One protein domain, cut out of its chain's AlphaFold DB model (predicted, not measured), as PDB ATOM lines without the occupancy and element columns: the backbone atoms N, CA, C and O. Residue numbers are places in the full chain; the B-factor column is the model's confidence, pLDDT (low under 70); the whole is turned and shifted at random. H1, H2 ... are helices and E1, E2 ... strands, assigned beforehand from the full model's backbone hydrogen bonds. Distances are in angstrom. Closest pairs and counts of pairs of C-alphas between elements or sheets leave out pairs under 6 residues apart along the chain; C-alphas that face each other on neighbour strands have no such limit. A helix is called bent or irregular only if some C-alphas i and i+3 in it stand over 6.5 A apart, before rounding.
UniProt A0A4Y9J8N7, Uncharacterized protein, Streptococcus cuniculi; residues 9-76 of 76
ATOM      1  N   LYS A   9     111.853 145.763 105.887       87.75
ATOM      2  CA  LYS A   9     111.968 146.726 106.983       87.75
ATOM      3  C   LYS A   9     113.291 146.581 107.741       87.75
ATOM      4  O   LYS A   9     113.919 147.601 108.042       87.75
ATOM      5  N   GLN A  10     113.750 145.352 107.983       89.38
ATOM      6  CA  GLN A  10     115.076 145.084 108.543       89.38
ATOM      7  C   GLN A  10     116.178 145.616 107.623       89.38
ATOM      8  O   GLN A  10     117.018 146.401 108.068       89.38
ATOM      9  N   LEU A  11     116.125 145.287 106.327       88.62
ATOM     10  CA  LEU A  11     117.090 145.777 105.337       88.62
ATOM     11  C   LEU A  11     117.080 147.299 105.219       88.62
ATOM     12  O   LEU A  11     118.141 147.912 105.100       88.62
ATOM     13  N   ASN A  12     115.907 147.926 105.273       88.38
ATOM     14  CA  ASN A  12     115.803 149.374 105.180       88.38
ATOM     15  C   ASN A  12     116.416 150.069 106.406       88.38
ATOM     16  O   ASN A  12     117.157 151.038 106.241       88.38
ATOM     17  N   CYS A  13     116.188 149.565 107.632       87.62
ATOM     18  CA  CYS A  13     116.855 150.154 108.801       87.62
ATOM     19  C   CYS A  13     118.368 149.997 108.703       87.62
ATOM     20  O   CYS A  13     119.079 150.994 108.835       87.62
ATOM     21  N   LEU A  14     118.834 148.771 108.432       88.19
ATOM     22  CA  LEU A  14     120.252 148.421 108.396       88.19
ATOM     23  C   LEU A  14     121.027 149.146 107.287       88.19
ATOM     24  O   LEU A  14     122.213 149.388 107.475       88.19
ATOM     25  N   ASN A  15     120.379 149.536 106.178       86.44
ATOM     26  CA  ASN A  15     121.067 150.150 105.033       86.44
ATOM     27  C   ASN A  15     120.772 151.637 104.790       86.44
ATOM     28  O   ASN A  15     121.554 152.289 104.101       86.44
ATOM     29  N   ARG A  16     119.651 152.196 105.272       79.38
ATOM     30  CA  ARG A  16     119.220 153.559 104.882       79.38
ATOM     31  C   ARG A  16     118.512 154.363 105.978       79.38
ATOM     32  O   ARG A  16     117.972 155.430 105.696       79.38
ATOM     33  N   GLY A  17     118.510 153.887 107.224       82.19
ATOM     34  CA  GLY A  17     117.742 154.496 108.312       82.19
ATOM     35  C   GLY A  17     118.552 154.866 109.553       82.19
ATOM     36  O   GLY A  17     119.773 155.004 109.531       82.19
ATOM     37  N   LYS A  18     117.833 154.984 110.677       83.75
ATOM     38  CA  LYS A  18     118.387 155.243 112.019       83.75
ATOM     39  C   LYS A  18     119.560 154.317 112.358       83.75
ATOM     40  O   LYS A  18     120.513 154.786 112.968       83.75
ATOM     41  N   CYS A  19     119.478 153.038 111.977       86.56
ATOM     42  CA  CYS A  19     120.504 152.058 112.320       86.56
ATOM     43  C   CYS A  19     121.861 152.444 111.701       86.56
ATOM     44  O   CYS A  19     122.876 152.387 112.382       86.56
ATOM     45  N   VAL A  20     121.882 152.937 110.457       86.00
ATOM     46  CA  VAL A  20     123.120 153.399 109.805       86.00
ATOM     47  C   VAL A  20     123.707 154.607 110.519       86.00
ATOM     48  O   VAL A  20     124.898 154.640 110.791       86.00
ATOM     49  N   TYR A  21     122.884 155.597 110.860       86.25
ATOM     50  CA  TYR A  21     123.385 156.834 111.462       86.25
ATOM     51  C   TYR A  21     123.764 156.696 112.940       86.25
ATOM     52  O   TYR A  21     124.521 157.523 113.445       86.25
ATOM     53  N   SER A  22     123.289 155.660 113.641       88.00
ATOM     54  CA  SER A  22     123.570 155.483 115.070       88.00
ATOM     55  C   SER A  22     125.039 155.200 115.397       88.00
ATOM     56  O   SER A  22     125.432 155.388 116.545       88.00
ATOM     57  N   VAL A  23     125.881 154.834 114.423       89.19
ATOM     58  CA  VAL A  23     127.345 154.754 114.637       89.19
ATOM     59  C   VAL A  23     127.979 156.107 114.914       89.19
ATOM     60  O   VAL A  23     128.963 156.216 115.649       89.19
ATOM     61  N   ASN A  24     127.393 157.154 114.340       88.56
ATOM     62  CA  ASN A  24     127.914 158.495 114.441       88.56
ATOM     63  C   ASN A  24     127.563 159.075 115.823       88.56
ATOM     64  O   ASN A  24     126.394 159.179 116.217       88.56
ATOM     65  N   SER A  25     128.598 159.459 116.570       89.06
ATOM     66  CA  SER A  25     128.472 160.001 117.925       89.06
ATOM     67  C   SER A  25     127.743 161.345 117.955       89.06
ATOM     68  O   SER A  25     126.949 161.588 118.865       89.06
ATOM     69  N   ASP A  26     127.961 162.209 116.962       90.12
ATOM     70  CA  ASP A  26     127.317 163.520 116.875       90.12
ATOM     71  C   ASP A  26     125.839 163.389 116.539       90.12
ATOM     72  O   ASP A  26     125.007 164.075 117.140       90.12
ATOM     73  N   PHE A  27     125.498 162.482 115.619       90.25
ATOM     74  CA  PHE A  27     124.107 162.155 115.326       90.25
ATOM     75  C   PHE A  27     123.400 161.671 116.593       90.25
ATOM     76  O   PHE A  27     122.354 162.209 116.961       90.25
ATOM     77  N   SER A  28     124.000 160.712 117.298       90.81
ATOM     78  CA  SER A  28     123.411 160.127 118.502       90.81
ATOM     79  C   SER A  28     123.237 161.156 119.617       90.81
ATOM     80  O   SER A  28     122.176 161.248 120.234       90.81
ATOM     81  N   ARG A  29     124.233 162.027 119.813       90.94
ATOM     82  CA  ARG A  29     124.181 163.117 120.795       90.94
ATOM     83  C   ARG A  29     123.088 164.138 120.474       90.94
ATOM     84  O   ARG A  29     122.328 164.508 121.367       90.94
ATOM     85  N   LYS A  30     122.990 164.581 119.216       93.31
ATOM     86  CA  LYS A  30     121.988 165.567 118.772       93.31
ATOM     87  C   LYS A  30     120.563 165.025 118.876       93.31
ATOM     88  O   LYS A  30     119.670 165.753 119.295       93.31
ATOM     89  N   ASN A  31     120.369 163.750 118.543       90.81
ATOM     90  CA  ASN A  31     119.061 163.095 118.567       90.81
ATOM     91  C   ASN A  31     118.730 162.428 119.914       90.81
ATOM     92  O   ASN A  31     117.651 161.859 120.056       90.81
ATOM     93  N   LYS A  32     119.629 162.512 120.908       91.69
ATOM     94  CA  LYS A  32     119.498 161.871 122.229       91.69
ATOM     95  C   LYS A  32     119.229 160.362 122.134       91.69
ATOM     96  O   LYS A  32     118.432 159.818 122.894       91.69
ATOM     97  N   THR A  33     119.890 159.692 121.194       90.75
ATOM     98  CA  THR A  33     119.816 158.239 121.003       90.75
ATOM     99  C   THR A  33     121.085 157.554 121.501       90.75
ATOM    100  O   THR A  33     122.142 158.177 121.598       90.75
ATOM    101  N   THR A  34     120.993 156.257 121.782       92.56
ATOM    102  CA  THR A  34     122.158 155.415 122.075       92.56
ATOM    103  C   THR A  34     123.065 155.341 120.851       92.56
ATOM    104  O   THR A  34     122.588 155.099 119.740       92.56
ATOM    105  N   GLN A  35     124.364 155.551 121.054       93.44
ATOM    106  CA  GLN A  35     125.362 155.373 120.008       93.44
ATOM    107  C   GLN A  35     125.656 153.884 119.826       93.44
ATOM    108  O   GLN A  35     125.884 153.167 120.798       93.44
ATOM    109  N   VAL A  36     125.712 153.441 118.577       93.12
ATOM    110  CA  VAL A  36     126.117 152.083 118.235       93.12
ATOM    111  C   VAL A  36     127.632 152.020 118.067       93.12
ATOM    112  O   VAL A  36     128.206 152.778 117.288       93.12
ATOM    113  N   ILE A  37     128.294 151.152 118.828       93.12
ATOM    114  CA  ILE A  37     129.748 150.969 118.815       93.12
ATOM    115  C   ILE A  37     130.101 149.497 119.046       93.12
ATOM    116  O   ILE A  37     129.378 148.796 119.742       93.12
ATOM    117  N   GLU A  38     131.229 149.039 118.498       91.12
ATOM    118  CA  GLU A  38     131.707 147.650 118.643       91.12
ATOM    119  C   GLU A  38     131.924 147.225 120.101       91.12
ATOM    120  O   GLU A  38     131.812 146.054 120.448       91.12
ATOM    121  N   SER A  39     132.330 148.163 120.956       90.69
ATOM    122  CA  SER A  39     132.705 147.899 122.347       90.69
ATOM    123  C   SER A  39     132.148 149.001 123.246       90.69
ATOM    124  O   SER A  39     132.806 150.024 123.463       90.69
ATOM    125  N   PRO A  40     130.908 148.839 123.735       92.38
ATOM    126  CA  PRO A  40     130.252 149.818 124.589       92.38
ATOM    127  C   PRO A  40     131.006 149.989 125.907       92.38
ATOM    128  O   PRO A  40     131.304 149.017 126.595       92.38
ATOM    129  N   SER A  41     131.281 151.235 126.288       91.81
ATOM    130  CA  SER A  41     131.969 151.563 127.550       91.81
ATOM    131  C   SER A  41     131.045 152.173 128.605       91.81
ATOM    132  O   SER A  41     131.394 152.259 129.781       91.81
ATOM    133  N   ASN A  42     129.861 152.635 128.198       92.69
ATOM    134  CA  ASN A  42     128.923 153.351 129.053       92.69
ATOM    135  C   ASN A  42     127.470 153.091 128.631       92.69
ATOM    136  O   ASN A  42     127.206 152.540 127.568       92.69
ATOM    137  N   LYS A  43     126.516 153.537 129.456       90.62
ATOM    138  CA  LYS A  43     125.072 153.298 129.262       90.62
ATOM    139  C   LYS A  43     124.473 153.961 128.013       90.62
ATOM    140  O   LYS A  43     123.371 153.601 127.621       90.62
ATOM    141  N   ASN A  44     125.171 154.923 127.408       91.12
ATOM    142  CA  ASN A  44     124.728 155.611 126.194       91.12
ATOM    143  C   ASN A  44     125.312 154.976 124.924       91.12
ATOM    144  O   ASN A  44     125.143 155.521 123.834       91.12
ATOM    145  N   GLN A  45     126.004 153.845 125.066       94.19
ATOM    146  CA  GLN A  45     126.571 153.065 123.980       94.19
ATOM    147  C   GLN A  45     125.975 151.659 123.974       94.19
ATOM    148  O   GLN A  45     125.653 151.103 125.023       94.19
ATOM    149  N   THR A  46     125.842 151.074 122.792       94.94
ATOM    150  CA  THR A  46     125.399 149.691 122.619       94.94
ATOM    151  C   THR A  46     126.042 149.082 121.385       94.94
ATOM    152  O   THR A  46     126.381 149.787 120.445       94.94
ATOM    153  N   ASP A  47     126.202 147.773 121.384       94.38
ATOM    154  CA  ASP A  47     126.574 146.967 120.231       94.38
ATOM    155  C   ASP A  47     125.352 146.236 119.653       94.38
ATOM    156  O   ASP A  47     125.507 145.413 118.760       94.38
ATOM    157  N   ILE A  48     124.132 146.519 120.129       93.38
ATOM    158  CA  ILE A  48     122.909 145.838 119.688       93.38
ATOM    159  C   ILE A  48     121.962 146.804 118.973       93.38
ATOM    160  O   ILE A  48     121.586 147.860 119.484       93.38
ATOM    161  N   LEU A  49     121.527 146.394 117.784       91.19
ATOM    162  CA  LEU A  49     120.456 147.007 117.011       91.19
ATOM    163  C   LEU A  49     119.208 146.137 117.110       91.19
ATOM    164  O   LEU A  49     119.241 144.972 116.733       91.19
ATOM    165  N   GLU A  50     118.094 146.698 117.564       91.06
ATOM    166  CA  GLU A  50     116.811 145.995 117.565       91.06
ATOM    167  C   GLU A  50     115.931 146.503 116.420       91.06
ATOM    168  O   GLU A  50     115.616 147.696 116.343       91.06
ATOM    169  N   VAL A  51     115.554 145.598 115.515       89.62
ATOM    170  CA  VAL A  51     114.663 145.883 114.385       89.62
ATOM    171  C   VAL A  51     113.675 144.736 114.236       89.62
ATOM    172  O   VAL A  51     114.077 143.587 114.087       89.62
ATOM    173  N   ASP A  52     112.378 145.044 114.257       88.81
ATOM    174  CA  ASP A  52     111.299 144.048 114.144       88.81
ATOM    175  C   ASP A  52     111.426 142.887 115.143       88.81
ATOM    176  O   ASP A  52     111.313 141.722 114.778       88.81
ATOM    177  N   ASN A  53     111.677 143.215 116.415       87.81
ATOM    178  CA  ASN A  53     111.854 142.254 117.511       87.81
ATOM    179  C   ASN A  53     113.034 141.285 117.310       87.81
ATOM    180  O   ASN A  53     113.151 140.290 118.023       87.81
ATOM    181  N   GLN A  54     113.917 141.579 116.358       90.50
ATOM    182  CA  GLN A  54     115.143 140.847 116.109       90.50
ATOM    183  C   GLN A  54     116.330 141.718 116.504       90.50
ATOM    184  O   GLN A  54     116.404 142.900 116.153       90.50
ATOM    185  N   GLN A  55     117.245 141.127 117.262       92.81
ATOM    186  CA  GLN A  55     118.455 141.789 117.720       92.81
ATOM    187  C   GLN A  55     119.605 141.444 116.781       92.81
ATOM    188  O   GLN A  55     119.803 140.289 116.423       92.81
ATOM    189  N   PHE A  56     120.357 142.464 116.387       90.50
ATOM    190  CA  PHE A  56     121.549 142.346 115.568       90.50
ATOM    191  C   PHE A  56     122.726 142.878 116.364       90.50
ATOM    192  O   PHE A  56     122.765 144.059 116.716       90.50
ATOM    193  N   LYS A  57     123.691 142.008 116.638       92.69
ATOM    194  CA  LYS A  57     124.936 142.389 117.282       92.69
ATOM    195  C   LYS A  57     125.893 142.960 116.247       92.69
ATOM    196  O   LYS A  57     126.299 142.262 115.318       92.69
ATOM    197  N   VAL A  58     126.277 144.215 116.423       92.00
ATOM    198  CA  VAL A  58     127.346 144.861 115.670       92.00
ATOM    199  C   VAL A  58     128.668 144.267 116.122       92.00
ATOM    200  O   VAL A  58     129.070 144.386 117.275       92.00
ATOM    201  N   VAL A  59     129.331 143.584 115.197       90.81
ATOM    202  CA  VAL A  59     130.619 142.931 115.447       90.81
ATOM    203  C   VAL A  59     131.782 143.813 115.030       90.81
ATOM    204  O   VAL A  59     132.885 143.645 115.546       90.81
ATOM    205  N   LYS A  60     131.542 144.726 114.083       91.62
ATOM    206  CA  LYS A  60     132.572 145.602 113.546       91.62
ATOM    207  C   LYS A  60     131.992 146.883 112.956       91.62
ATOM    208  O   LYS A  60     130.909 146.876 112.380       91.62
ATOM    209  N   ILE A  61     132.737 147.969 113.066       89.31
ATOM    210  CA  ILE A  61     132.511 149.280 112.485       89.31
ATOM    211  C   ILE A  61     133.771 149.644 111.709       89.31
ATOM    212  O   ILE A  61     134.853 149.856 112.252       89.31
ATOM    213  N   HIS A  62     133.615 149.738 110.401       88.38
ATOM    214  CA  HIS A  62     134.661 150.180 109.502       88.38
ATOM    215  C   HIS A  62     134.540 151.687 109.315       88.38
ATOM    216  O   HIS A  62     133.457 152.180 109.013       88.38
ATOM    217  N   SER A  63     135.646 152.410 109.473       87.56
ATOM    218  CA  SER A  63     135.721 153.838 109.165       87.56
ATOM    219  C   SER A  63     136.734 154.045 108.050       87.56
ATOM    220  O   SER A  63     137.896 153.669 108.194       87.56
ATOM    221  N   ASP A  64     136.297 154.651 106.955       87.38
ATOM    222  CA  ASP A  64     137.168 155.077 105.869       87.38
ATOM    223  C   ASP A  64     137.721 156.478 106.197       87.38
ATOM    224  O   ASP A  64     136.946 157.431 106.317       87.38
ATOM    225  N   PRO A  65     139.042 156.631 106.393       86.12
ATOM    226  CA  PRO A  65     139.625 157.896 106.833       86.12
ATOM    227  C   PRO A  65     139.689 158.961 105.729       86.12
ATOM    228  O   PRO A  65     139.838 160.138 106.046       86.12
ATOM    229  N   TRP A  66     139.585 158.580 104.451       85.38
ATOM    230  CA  TRP A  66     139.648 159.516 103.324       85.38
ATOM    231  C   TRP A  66     138.296 160.159 103.033       85.38
ATOM    232  O   TRP A  66     138.216 161.346 102.728       85.38
ATOM    233  N   THR A  67     137.234 159.367 103.120       86.56
ATOM    234  CA  THR A  67     135.861 159.793 102.827       86.56
ATOM    235  C   THR A  67     135.081 160.156 104.089       86.56
ATOM    236  O   THR A  67     134.047 160.815 103.999       86.56
ATOM    237  N   GLY A  68     135.550 159.721 105.264       79.69
ATOM    238  CA  GLY A  68     134.813 159.823 106.522       79.69
ATOM    239  C   GLY A  68     133.607 158.881 106.596       79.69
ATOM    240  O   GLY A  68     132.797 159.000 107.517       79.69
ATOM    241  N   ALA A  69     133.457 157.964 105.634       80.69
ATOM    242  CA  ALA A  69     132.355 157.017 105.603       80.69
ATOM    243  C   ALA A  69     132.501 155.975 106.718       80.69
ATOM    244  O   ALA A  69     133.594 155.476 106.988       80.69
ATOM    245  N   GLN A  70     131.382 155.628 107.348       83.81
ATOM    246  CA  GLN A  70     131.318 154.600 108.380       83.81
ATOM    247  C   GLN A  70     130.341 153.509 107.945       83.81
ATOM    248  O   GLN A  70     129.223 153.800 107.520       83.81
ATOM    249  N   CYS A  71     130.764 152.253 108.052       83.50
ATOM    250  CA  CYS A  71     129.958 151.072 107.749       83.50
ATOM    251  C   CYS A  71     129.972 150.117 108.943       83.50
ATOM    252  O   CYS A  71     130.932 150.102 109.709       83.50
ATOM    253  N   MET A  72     128.934 149.296 109.087       88.38
ATOM    254  CA  MET A  72     128.849 148.292 110.149       88.38
ATOM    255  C   MET A  72     128.707 146.890 109.581       88.38
ATOM    256  O   MET A  72     127.979 146.680 108.614       88.38
ATOM    257  N   GLU A  73     129.326 145.931 110.255       88.31
ATOM    258  CA  GLU A  73     129.020 144.514 110.134       88.31
ATOM    259  C   GLU A  73     128.204 144.094 111.362       88.31
ATOM    260  O   GLU A  73     128.624 144.310 112.504       88.31
ATOM    261  N   ALA A  74     127.037 143.492 111.131       85.88
ATOM    262  CA  ALA A  74     126.164 142.997 112.186       85.88
ATOM    263  C   ALA A  74     125.737 141.552 111.914       85.88
ATOM    264  O   ALA A  74     125.587 141.144 110.762       85.88
ATOM    265  N   LYS A  75     125.538 140.784 112.984       85.50
ATOM    266  CA  LYS A  75     125.083 139.388 112.947       85.50
ATOM    267  C   LYS A  75     123.833 139.240 113.803       85.50
ATOM    268  O   LYS A  75     123.712 139.940 114.806       85.50
ATOM    269  N   VAL A  76     122.910 138.380 113.379       80.38
ATOM    270  CA  VAL A  76     121.780 137.970 114.226       80.38
ATOM    271  C   VAL A  76     122.233 136.934 115.248       80.38
ATOM    272  O   VAL A  76     123.131 136.135 114.892       80.38
TER     273      VAL A  76
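Overview. This is residues 9 to 76 of the 76 residues of an uncharacterized protein of Streptococcus cuniculi (UniProt A0A4Y9J8N7). A small, strongly twisted antiparallel sheet is built round the long, bent strand E2, with the short strand E1 paired to its first part and E3 to its last part. The short helices H1 and H2 pack on this sheet, H3 is off it, and a long loop, residues 32 to 47, folds back on itself between H3 and E1; residues 64 to 69, in the turn from E2 to E3, stick out. The printed part has 68 residues with three named helices followed by three named strands, in the order H1 H2 H3 E1 E2 E3; the sheet's order is E1, E2, E3, and the class is mixed, helices and strands. The whole is compact, with a radius of gyration of the C-alphas of 11.4 A and spans of 33 by 25 by 21 A.

Along the chain. H1 is residues 9 to 16, 10.2 A long, and begins at C-alpha 9 at (111.968, 146.726, 106.983). H2 is residues 18 to 21, 5.3 A, and H3 residues 25 to 31, 9.9 A. E1 is residues 48 to 51, 9.8 A. E2 is residues 54 to 63, 25.3 A, with C-alpha 54 at (115.143, 140.847, 116.109), and it bends by 58 degrees at residue 59. E3 is residues 70 to 75, 17.1 A, and ends at C-alpha 75 at (125.083, 139.388, 112.947).

Arrangement. E1, E2 and E3 form a meander, each strand the antiparallel neighbour of the one before. The pairing is staggered: E2 pairs with E1 over residues 54 to 57 and with E3 over residues 57 to 63. In the hairpin E1 and E2, N 49 and O 56 are 2.9 A apart, within hydrogen-bond range; in the hairpin E2 and E3, N 62 and O 71 are 2.8 A apart, also within range. H1 is on the sheet at a height of 7.8 A, only just over E1 with 3 of its C-alphas, and runs slantwise to the strands, at 51 degrees to E1 on the local plane; the closest C-alphas of the two, Gln 10 and Val 51, are 5.9 A apart. H2 is on the opposite face at a height of 5.1 A, over none of the strands; its closest C-alpha pair with E1 is Cys 19 and Leu 49, 6.9 A. H1 and H2 only just touch, with 3 pairs of C-alphas within 8 A, and only at the corner, closest at Cys 13 and Cys 19, 5.4 A. H3 is not on the sheet; it is close to H2 but not clearly touching, the C-alphas of Tyr 21 and Phe 27 being 6.6 A apart. In H1 and H3 every O i to N i+4 pair is within hydrogen-bond range; H2 is too short for such a pair.

Size, cuts and confidence. The C-alphas farthest apart, those of Asn 53 and Trp 66, are 35.7 A apart. The printed part has no cut. The link from H3 to E1, 16 residues, is long, and within it residues 35 to 36 pair with residues 45 to 46, parallel. Mean pLDDT of the printed part is 89.0, and no printed residue is under 70.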